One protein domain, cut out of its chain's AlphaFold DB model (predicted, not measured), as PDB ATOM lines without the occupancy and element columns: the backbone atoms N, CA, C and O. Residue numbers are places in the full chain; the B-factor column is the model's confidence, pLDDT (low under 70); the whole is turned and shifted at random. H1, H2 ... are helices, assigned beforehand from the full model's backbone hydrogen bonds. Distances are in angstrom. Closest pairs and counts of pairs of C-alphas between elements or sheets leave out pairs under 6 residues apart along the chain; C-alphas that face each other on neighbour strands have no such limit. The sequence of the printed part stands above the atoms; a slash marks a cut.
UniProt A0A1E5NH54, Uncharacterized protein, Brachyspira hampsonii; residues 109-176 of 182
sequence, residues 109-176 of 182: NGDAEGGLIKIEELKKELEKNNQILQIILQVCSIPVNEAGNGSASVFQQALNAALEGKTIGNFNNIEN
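Overview. This is residues 109 to 176 of the 182 residues of an uncharacterized protein of Brachyspira hampsonii (UniProt A0A1E5NH54). The domain is a long, narrow helical hairpin with unequal arms: the long helix H1 runs out along the rod, a wide loop turns the backbone round, and the short helix H2 folds back beside the last part of H1. After H2, residues 164 to 176 run back as a tail with no named element, which brings the two ends of the printed part to the same end of the rod, while residues 147 to 152 of the loop stick out at the other. The printed part has 68 residues with two named helices, H1 then H2, and no named strand. The class is all helix, though under half of the residues, 32 of 68, are in named elements. It is extended, with a radius of gyration of the C-alphas of 18.2 A and spans of 63 by 19 by 13 A.

Arrangement. H1, residues 119 to 140, touches H2, residues 154 to 163, with its residues 132 to 139 alone. Their closest C-alphas are those of Val 139 and Leu 159, 6.3 A apart. They run opposite ways at a shallow tilt of 17 degrees and form a helical hairpin. Every O i to N i+4 pair is within hydrogen-bond range in H2, and 16 of 18 are in H1.

Along the chain. H1 begins at C-alpha 119, at (-12.731, -44.009, 9.155), and ends 31.4 A away at C-alpha 140, at (-39.480, -49.006, 24.839). H2 measures 14.3 A from its first to its last C-alpha and ends at C-alpha 163, at (-31.897, -38.896, 25.887).

Size, cuts and confidence. The C-alphas of Asn 109 and Gly 148 are the two farthest apart, at 62.8 A, while those of Asn 109 and Asn 176, the first and last printed, are 9.6 A apart. The link from H1 to H2, 13 residues, is long, and its residues 147 to 152 stand free. The printed part has no cut. The mean pLDDT of the printed part is 91.2, and no printed residue is under 70.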
ATOM      1  N   ASN A 109      -1.696 -40.166   0.144       79.88
ATOM      2  CA  ASN A 109      -1.228 -39.047   0.972       79.88
ATOM      3  C   ASN A 109      -1.031 -39.415   2.467       79.88
ATOM      4  O   ASN A 109      -1.400 -38.670   3.378       79.88
ATOM      5  N   GLY A 110      -0.452 -40.597   2.710       76.88
ATOM      6  CA  GLY A 110      -0.277 -41.197   4.037       76.88
ATOM      7  C   GLY A 110      -1.313 -42.280   4.353       76.88
ATOM      8  O   GLY A 110      -2.042 -42.740   3.478       76.88
ATOM      9  N   ASP A 111      -1.329 -42.750   5.601       76.38
ATOM     10  CA  ASP A 111      -2.281 -43.755   6.103       76.38
ATOM     11  C   ASP A 111      -2.878 -43.414   7.479       76.38
ATOM     12  O   ASP A 111      -3.605 -44.229   8.040       76.38
ATOM     13  N   ALA A 112      -2.612 -42.212   7.999       75.81
ATOM     14  CA  ALA A 112      -3.084 -41.777   9.314       75.81
ATOM     15  C   ALA A 112      -4.619 -41.681   9.413       75.81
ATOM     16  O   ALA A 112      -5.179 -42.010  10.450       75.81
ATOM     17  N   GLU A 113      -5.289 -41.275   8.329       76.81
ATOM     18  CA  GLU A 113      -6.739 -41.010   8.296       76.81
ATOM     19  C   GLU A 113      -7.559 -42.196   7.746       76.81
ATOM     20  O   GLU A 113      -8.759 -42.086   7.557       76.81
ATOM     21  N   GLY A 114      -6.941 -43.340   7.429       75.62
ATOM     22  CA  GLY A 114      -7.669 -44.498   6.884       75.62
ATOM     23  C   GLY A 114      -8.000 -44.447   5.383       75.62
ATOM     24  O   GLY A 114      -8.648 -45.363   4.881       75.62
ATOM     25  N   GLY A 115      -7.508 -43.447   4.641       85.19
ATOM     26  CA  GLY A 115      -7.627 -43.365   3.178       85.19
ATOM     27  C   GLY A 115      -8.443 -42.158   2.729       85.19
ATOM     28  O   GLY A 115      -8.103 -41.038   3.091       85.19
ATOM     29  N   LEU A 116      -9.484 -42.378   1.920       89.56
ATOM     30  CA  LEU A 116     -10.369 -41.313   1.413       89.56
ATOM     31  C   LEU A 116     -11.305 -40.762   2.501       89.56
ATOM     32  O   LEU A 116     -11.621 -39.579   2.528       89.56
ATOM     33  N   ILE A 117     -11.722 -41.632   3.420       89.50
ATOM     34  CA  ILE A 117     -12.633 -41.312   4.517       89.50
ATOM     35  C   ILE A 117     -11.867 -41.467   5.824       89.50
ATOM     36  O   ILE A 117     -11.217 -42.496   6.026       89.50
ATOM     37  N   LYS A 118     -12.016 -40.486   6.718       91.31
ATOM     38  CA  LYS A 118     -11.585 -40.520   8.119       91.31
ATOM     39  C   LYS A 118     -12.374 -41.588   8.875       91.31
ATOM     40  O   LYS A 118     -13.412 -41.324   9.481       91.31
ATOM     41  N   ILE A 119     -11.937 -42.840   8.746       91.06
ATOM     42  CA  ILE A 119     -12.731 -44.009   9.155       91.06
ATOM     43  C   ILE A 119     -12.968 -44.064  10.666       91.06
ATOM     44  O   ILE A 119     -14.020 -44.522  11.112       91.06
ATOM     45  N   GLU A 120     -12.015 -43.579  11.459       91.25
ATOM     46  CA  GLU A 120     -12.129 -43.565  12.917       91.25
ATOM     47  C   GLU A 120     -13.108 -42.479  13.385       91.25
ATOM     48  O   GLU A 120     -13.978 -42.757  14.213       91.25
ATOM     49  N   GLU A 121     -13.080 -41.288  12.781       93.69
ATOM     50  CA  GLU A 121     -14.099 -40.249  12.959       93.69
ATOM     51  C   GLU A 121     -15.487 -40.759  12.556       93.69
ATOM     52  O   GLU A 121     -16.439 -40.598  13.319       93.69
ATOM     53  N   LEU A 122     -15.612 -41.435  11.408       95.38
ATOM     54  CA  LEU A 122     -16.885 -42.007  10.967       95.38
ATOM     55  C   LEU A 122     -17.445 -43.005  11.991       95.38
ATOM     56  O   LEU A 122     -18.614 -42.906  12.365       95.38
ATOM     57  N   LYS A 123     -16.623 -43.948  12.475       95.69
ATOM     58  CA  LYS A 123     -17.032 -44.917  13.507       95.69
ATOM     59  C   LYS A 123     -17.464 -44.217  14.791       95.69
ATOM     60  O   LYS A 123     -18.491 -44.572  15.362       95.69
ATOM     61  N   LYS A 124     -16.703 -43.213  15.232       95.75
ATOM     62  CA  LYS A 124     -16.999 -42.435  16.439       95.75
ATOM     63  C   LYS A 124     -18.341 -41.709  16.339       95.75
ATOM     64  O   LYS A 124     -19.101 -41.700  17.303       95.75
ATOM     65  N   GLU A 125     -18.634 -41.095  15.197       97.56
ATOM     66  CA  GLU A 125     -19.884 -40.358  14.984       97.56
ATOM     67  C   GLU A 125     -21.079 -41.302  14.779       97.56
ATOM     68  O   GLU A 125     -22.162 -41.039  15.303       97.56
ATOM     69  N   LEU A 126     -20.880 -42.450  14.121       97.62
ATOM     70  CA  LEU A 126     -21.892 -43.505  14.017       97.62
ATOM     71  C   LEU A 126     -22.249 -44.097  15.387       97.62
ATOM     72  O   LEU A 126     -23.423 -44.329  15.676       97.62
ATOM     73  N   GLU A 127     -21.257 -44.298  16.252       97.75
ATOM     74  CA  GLU A 127     -21.469 -44.880  17.576       97.75
ATOM     75  C   GLU A 127     -22.382 -44.017  18.460       97.75
ATOM     76  O   GLU A 127     -23.185 -44.546  19.226       97.75
ATOM     77  N   LYS A 128     -22.366 -42.691  18.292       97.94
ATOM     78  CA  LYS A 128     -23.324 -41.806  18.976       97.94
ATOM     79  C   LYS A 128     -24.773 -42.132  18.608       97.94
ATOM     80  O   LYS A 128     -25.643 -42.172  19.478       97.94
ATOM     81  N   ASN A 129     -25.030 -42.417  17.332       98.06
ATOM     82  CA  ASN A 129     -26.361 -42.796  16.862       98.06
ATOM     83  C   ASN A 129     -26.760 -44.186  17.376       98.06
ATOM     84  O   ASN A 129     -27.903 -44.367  17.797       98.06
ATOM     85  N   ASN A 130     -25.821 -45.140  17.408       98.19
ATOM     86  CA  ASN A 130     -26.056 -46.465  17.989       98.19
ATOM     87  C   ASN A 130     -26.464 -46.365  19.462       98.19
ATOM     88  O   ASN A 130     -27.421 -47.014  19.878       98.19
ATOM     89  N   GLN A 131     -25.789 -45.517  20.240       97.38
ATOM     90  CA  GLN A 131     -26.107 -45.301  21.652       97.38
ATOM     91  C   GLN A 131     -27.502 -44.706  21.846       97.38
ATOM     92  O   GLN A 131     -28.253 -45.175  22.699       97.38
ATOM     93  N   ILE A 132     -27.879 -43.708  21.039       97.94
ATOM     94  CA  ILE A 132     -29.233 -43.134  21.068       97.94
ATOM     95  C   ILE A 132     -30.277 -44.208  20.749       97.94
ATOM     96  O   ILE A 132     -31.263 -44.342  21.473       97.94
ATOM     97  N   LEU A 133     -30.051 -45.011  19.706       97.75
ATOM     98  CA  LEU A 133     -30.974 -46.076  19.324       97.75
ATOM     99  C   LEU A 133     -31.109 -47.132  20.427       97.75
ATOM    100  O   LEU A 133     -32.223 -47.529  20.760       97.75
ATOM    101  N   GLN A 134     -29.998 -47.558  21.030       97.12
ATOM    102  CA  GLN A 134     -30.013 -48.503  22.146       97.12
ATOM    103  C   GLN A 134     -30.802 -47.962  23.341       97.12
ATOM    104  O   GLN A 134     -31.581 -48.703  23.933       97.12
ATOM    105  N   ILE A 135     -30.660 -46.673  23.664       96.25
ATOM    106  CA  ILE A 135     -31.423 -46.023  24.737       96.25
ATOM    107  C   ILE A 135     -32.921 -46.033  24.433       96.25
ATOM    108  O   ILE A 135     -33.718 -46.416  25.288       96.25
ATOM    109  N   ILE A 136     -33.314 -45.662  23.211       96.31
ATOM    110  CA  ILE A 136     -34.724 -45.684  22.796       96.31
ATOM    111  C   ILE A 136     -35.285 -47.103  22.934       96.31
ATOM    112  O   ILE A 136     -36.340 -47.294  23.535       96.31
ATOM    113  N   LEU A 137     -34.554 -48.109  22.442       96.62
ATOM    114  CA  LEU A 137     -34.959 -49.512  22.547       96.62
ATOM    115  C   LEU A 137     -35.094 -49.969  24.006       96.62
ATOM    116  O   LEU A 137     -36.037 -50.691  24.329       96.62
ATOM    117  N   GLN A 138     -34.201 -49.533  24.897       94.88
ATOM    118  CA  GLN A 138     -34.280 -49.834  26.328       94.88
ATOM    119  C   GLN A 138     -35.532 -49.228  26.968       94.88
ATOM    120  O   GLN A 138     -36.261 -49.946  27.649       94.88
ATOM    121  N   VAL A 139     -35.822 -47.948  26.711       94.56
ATOM    122  CA  VAL A 139     -37.021 -47.277  27.244       94.56
ATOM    123  C   VAL A 139     -38.293 -47.953  26.727       94.56
ATOM    124  O   VAL A 139     -39.200 -48.232  27.506       94.56
ATOM    125  N   CYS A 140     -38.345 -48.298  25.437       93.19
ATOM    126  CA  CYS A 140     -39.480 -49.006  24.839       93.19
ATOM    127  C   CYS A 140     -39.670 -50.438  25.364       93.19
ATOM    128  O   CYS A 140     -40.761 -50.989  25.232       93.19
ATOM    129  N   SER A 141     -38.634 -51.051  25.939       93.06
ATOM    130  CA  SER A 141     -38.696 -52.426  26.453       93.06
ATOM    131  C   SER A 141     -39.250 -52.517  27.879       93.06
ATOM    132  O   SER A 141     -39.529 -53.620  28.351       93.06
ATOM    133  N   ILE A 142     -39.401 -51.390  28.581       89.00
ATOM    134  CA  ILE A 142     -39.872 -51.348  29.968       89.00
ATOM    135  C   ILE A 142     -41.366 -50.993  29.979       89.00
ATOM    136  O   ILE A 142     -41.739 -49.924  29.494       89.00
ATOM    137  N   PRO A 143     -42.243 -51.840  30.552       85.75
ATOM    138  CA  PRO A 143     -43.640 -51.482  30.757       85.75
ATOM    139  C   PRO A 143     -43.754 -50.251  31.659       85.75
ATOM    140  O   PRO A 143     -43.218 -50.233  32.769       85.75
ATOM    141  N   VAL A 144     -44.478 -49.237  31.198       86.00
ATOM    142  CA  VAL A 144     -44.737 -48.011  31.957       86.00
ATOM    143  C   VAL A 144     -46.221 -47.906  32.282       86.00
ATOM    144  O   VAL A 144     -47.079 -48.118  31.427       86.00
ATOM    145  N   ASN A 145     -46.522 -47.583  33.537       85.25
ATOM    146  CA  ASN A 145     -47.883 -47.282  33.961       85.25
ATOM    147  C   ASN A 145     -48.159 -45.809  33.685       85.25
ATOM    148  O   ASN A 145     -47.574 -44.934  34.323       85.25
ATOM    149  N   GLU A 146     -49.048 -45.543  32.736       89.12
ATOM    150  CA  GLU A 146     -49.471 -44.185  32.424       89.12
ATOM    151  C   GLU A 146     -50.545 -43.717  33.408       89.12
ATOM    152  O   GLU A 146     -51.481 -44.448  33.748       89.12
ATOM    153  N   ALA A 147     -50.412 -42.474  33.866       81.00
ATOM    154  CA  ALA A 147     -51.483 -41.815  34.593       81.00
ATOM    155  C   ALA A 147     -52.631 -41.498  33.616       81.00
ATOM    156  O   ALA A 147     -52.401 -41.198  32.446       81.00
ATOM    157  N   GLY A 148     -53.878 -41.598  34.084       80.75
ATOM    158  CA  GLY A 148     -55.063 -41.367  33.253       80.75
ATOM    159  C   GLY A 148     -55.134 -39.959  32.634       80.75
ATOM    160  O   GLY A 148     -54.319 -39.078  32.921       80.75
ATOM    161  N   ASN A 149     -56.144 -39.742  31.785       79.94
ATOM    162  CA  ASN A 149     -56.296 -38.533  30.965       79.94
ATOM    163  C   ASN A 149     -56.067 -37.215  31.733       79.94
ATOM    164  O   ASN A 149     -56.727 -36.946  32.736       79.94
ATOM    165  N   GLY A 150     -55.171 -36.374  31.201       76.69
ATOM    166  CA  GLY A 150     -54.853 -35.035  31.721       76.69
ATOM    167  C   GLY A 150     -53.541 -34.935  32.511       76.69
ATOM    168  O   GLY A 150     -53.110 -33.826  32.812       76.69
ATOM    169  N   SER A 151     -52.893 -36.062  32.817       85.44
ATOM    170  CA  SER A 151     -51.579 -36.102  33.482       85.44
ATOM    171  C   SER A 151     -50.426 -36.134  32.470       85.44
ATOM    172  O   SER A 151     -50.603 -36.563  31.332       85.44
ATOM    173  N   ALA A 152     -49.233 -35.677  32.868       87.38
ATOM    174  CA  ALA A 152     -48.046 -35.728  32.010       87.38
ATOM    175  C   ALA A 152     -47.611 -37.182  31.743       87.38
ATOM    176  O   ALA A 152     -47.599 -37.992  32.670       87.38
ATOM    177  N   SER A 153     -47.218 -37.498  30.501       91.56
ATOM    178  CA  SER A 153     -46.831 -38.865  30.116       91.56
ATOM    179  C   SER A 153     -45.569 -39.315  30.848       91.56
ATOM    180  O   SER A 153     -44.541 -38.629  30.825       91.56
ATOM    181  N   VAL A 154     -45.645 -40.490  31.472       91.38
ATOM    182  CA  VAL A 154     -44.516 -41.115  32.173       91.38
ATOM    183  C   VAL A 154     -43.502 -41.646  31.161       91.38
ATOM    184  O   VAL A 154     -42.302 -41.443  31.342       91.38
ATOM    185  N   PHE A 155     -43.969 -42.243  30.058       91.81
ATOM    186  CA  PHE A 155     -43.108 -42.669  28.954       91.81
ATOM    187  C   PHE A 155     -42.279 -41.509  28.395       91.81
ATOM    188  O   PHE A 155     -41.062 -41.619  28.254       91.81
ATOM    189  N   GLN A 156     -42.928 -40.377  28.105       91.94
ATOM    190  CA  GLN A 156     -42.252 -39.216  27.531       91.94
ATOM    191  C   GLN A 156     -41.201 -38.642  28.488       91.94
ATOM    192  O   GLN A 156     -40.113 -38.271  28.052       91.94
ATOM    193  N   GLN A 157     -41.498 -38.595  29.790       92.44
ATOM    194  CA  GLN A 157     -40.532 -38.165  30.803       92.44
ATOM    195  C   GLN A 157     -39.323 -39.104  30.865       92.44
ATOM    196  O   GLN A 157     -38.191 -38.626  30.849       92.44
ATOM    197  N   ALA A 158     -39.550 -40.422  30.874       92.88
ATOM    198  CA  ALA A 158     -38.479 -41.415  30.876       92.88
ATOM    199  C   ALA A 158     -37.608 -41.324  29.612       92.88
ATOM    200  O   ALA A 158     -36.382 -41.358  29.704       92.88
ATOM    201  N   LEU A 159     -38.229 -41.148  28.443       94.12
ATOM    202  CA  LEU A 159     -37.522 -40.986  27.175       94.12
ATOM    203  C   LEU A 159     -36.681 -39.704  27.152       94.12
ATOM    204  O   LEU A 159     -35.504 -39.752  26.802       94.12
ATOM    205  N   ASN A 160     -37.260 -38.570  27.555       94.75
ATOM    206  CA  ASN A 160     -36.554 -37.291  27.595       94.75
ATOM    207  C   ASN A 160     -35.369 -37.332  28.566       94.75
ATOM    208  O   ASN A 160     -34.288 -36.870  28.215       94.75
ATOM    209  N   ALA A 161     -35.553 -37.927  29.749       94.19
ATOM    210  CA  ALA A 161     -34.480 -38.096  30.724       94.19
ATOM    211  C   ALA A 161     -33.364 -39.013  30.197       94.19
ATOM    212  O   ALA A 161     -32.185 -38.720  30.366       94.19
ATOM    213  N   ALA A 162     -33.711 -40.110  29.517       94.62
ATOM    214  CA  ALA A 162     -32.720 -41.046  28.989       94.62
ATOM    215  C   ALA A 162     -31.917 -40.473  27.802       94.62
ATOM    216  O   ALA A 162     -30.749 -40.821  27.609       94.62
ATOM    217  N   LEU A 163     -32.533 -39.589  27.010       96.12
ATOM    218  CA  LEU A 163     -31.897 -38.896  25.887       96.12
ATOM    219  C   LEU A 163     -31.141 -37.624  26.299       96.12
ATOM    220  O   LEU A 163     -30.418 -37.055  25.478       96.12
ATOM    221  N   GLU A 164     -31.281 -37.173  27.545       96.06
ATOM    222  CA  GLU A 164     -30.654 -35.946  28.022       96.06
ATOM    223  C   GLU A 164     -29.125 -35.990  27.852       96.06
ATOM    224  O   GLU A 164     -28.450 -36.975  28.165       96.06
ATOM    225  N   GLY A 165     -28.562 -34.917  27.288       93.69
ATOM    226  CA  GLY A 165     -27.123 -34.792  27.039       93.69
ATOM    227  C   GLY A 165     -26.565 -35.684  25.920       93.69
ATOM    228  O   GLY A 165     -25.363 -35.628  25.650       93.69
ATOM    229  N   LYS A 166     -27.390 -36.493  25.240       96.12
ATOM    230  CA  LYS A 166     -26.960 -37.251  24.058       96.12
ATOM    231  C   LYS A 166     -26.859 -36.329  22.850       96.12
ATOM    232  O   LYS A 166     -27.665 -35.424  22.655       96.12
ATOM    233  N   THR A 167     -25.843 -36.567  22.027       95.25
ATOM    234  CA  THR A 167     -25.605 -35.808  20.796       95.25
ATOM    235  C   THR A 167     -25.718 -36.743  19.606       95.25
ATOM    236  O   THR A 167     -25.245 -37.875  19.665       95.25
ATOM    237  N   ILE A 168     -26.364 -36.278  18.540       96.44
ATOM    238  CA  ILE A 168     -26.437 -37.008  17.273       96.44
ATOM    239  C   ILE A 168     -25.059 -36.940  16.599       96.44
ATOM    240  O   ILE A 168     -24.338 -35.949  16.744       96.44
ATOM    241  N   GLY A 169     -24.692 -38.001  15.880       97.00
ATOM    242  CA  GLY A 169     -23.485 -38.035  15.058       97.00
ATOM    243  C   GLY A 169     -23.432 -36.891  14.044       97.00
ATOM    244  O   GLY A 169     -24.430 -36.578  13.393       97.00
ATOM    245  N   ASN A 170     -22.261 -36.276  13.896       96.94
ATOM    246  CA  ASN A 170     -21.981 -35.235  12.915       96.94
ATOM    247  C   ASN A 170     -21.011 -35.756  11.850       96.94
ATOM    248  O   ASN A 170     -19.843 -36.003  12.134       96.94
ATOM    249  N   PHE A 171     -21.481 -35.848  10.608       96.69
ATOM    250  CA  PHE A 171     -20.722 -36.422   9.497       96.69
ATOM    251  C   PHE A 171     -20.069 -35.379   8.578       96.69
ATOM    252  O   PHE A 171     -19.495 -35.746   7.562       96.69
ATOM    253  N   ASN A 172     -20.098 -34.089   8.924       94.75
ATOM    254  CA  ASN A 172     -19.571 -33.030   8.052       94.75
ATOM    255  C   ASN A 172     -18.042 -33.057   7.883       94.75
ATOM    256  O   ASN A 172     -17.527 -32.424   6.973       94.75
ATOM    257  N   ASN A 173     -17.318 -33.770   8.752       91.25
ATOM    258  CA  ASN A 173     -15.851 -33.778   8.785       91.25
ATOM    259  C   ASN A 173     -15.254 -35.181   8.564       91.25
ATOM    260  O   ASN A 173     -14.137 -35.436   9.010       91.25
ATOM    261  N   ILE A 174     -15.990 -36.103   7.930       93.62
ATOM    262  CA  ILE A 174     -15.519 -37.484   7.696       93.62
ATOM    263  C   ILE A 174     -14.655 -37.628   6.441       93.62
ATOM    264  O   ILE A 174     -14.061 -38.681   6.230       93.62
ATOM    265  N   GLU A 175     -14.588 -36.605   5.595       91.38
ATOM    266  CA  GLU A 175     -13.769 -36.621   4.384       91.38
ATOM    267  C   GLU A 175     -12.301 -36.332   4.715       91.38
ATOM    268  O   GLU A 175     -11.989 -35.546   5.620       91.38
ATOM    269  N   ASN A 176     -11.380 -36.992   4.010       89.50
ATOM    270  CA  ASN A 176      -9.961 -36.694   4.108       89.50
ATOM    271  C   ASN A 176      -9.547 -35.635   3.079       89.50
ATOM    272  O   ASN A 176      -9.136 -35.962   1.969       89.50
TER     273      ASN A 176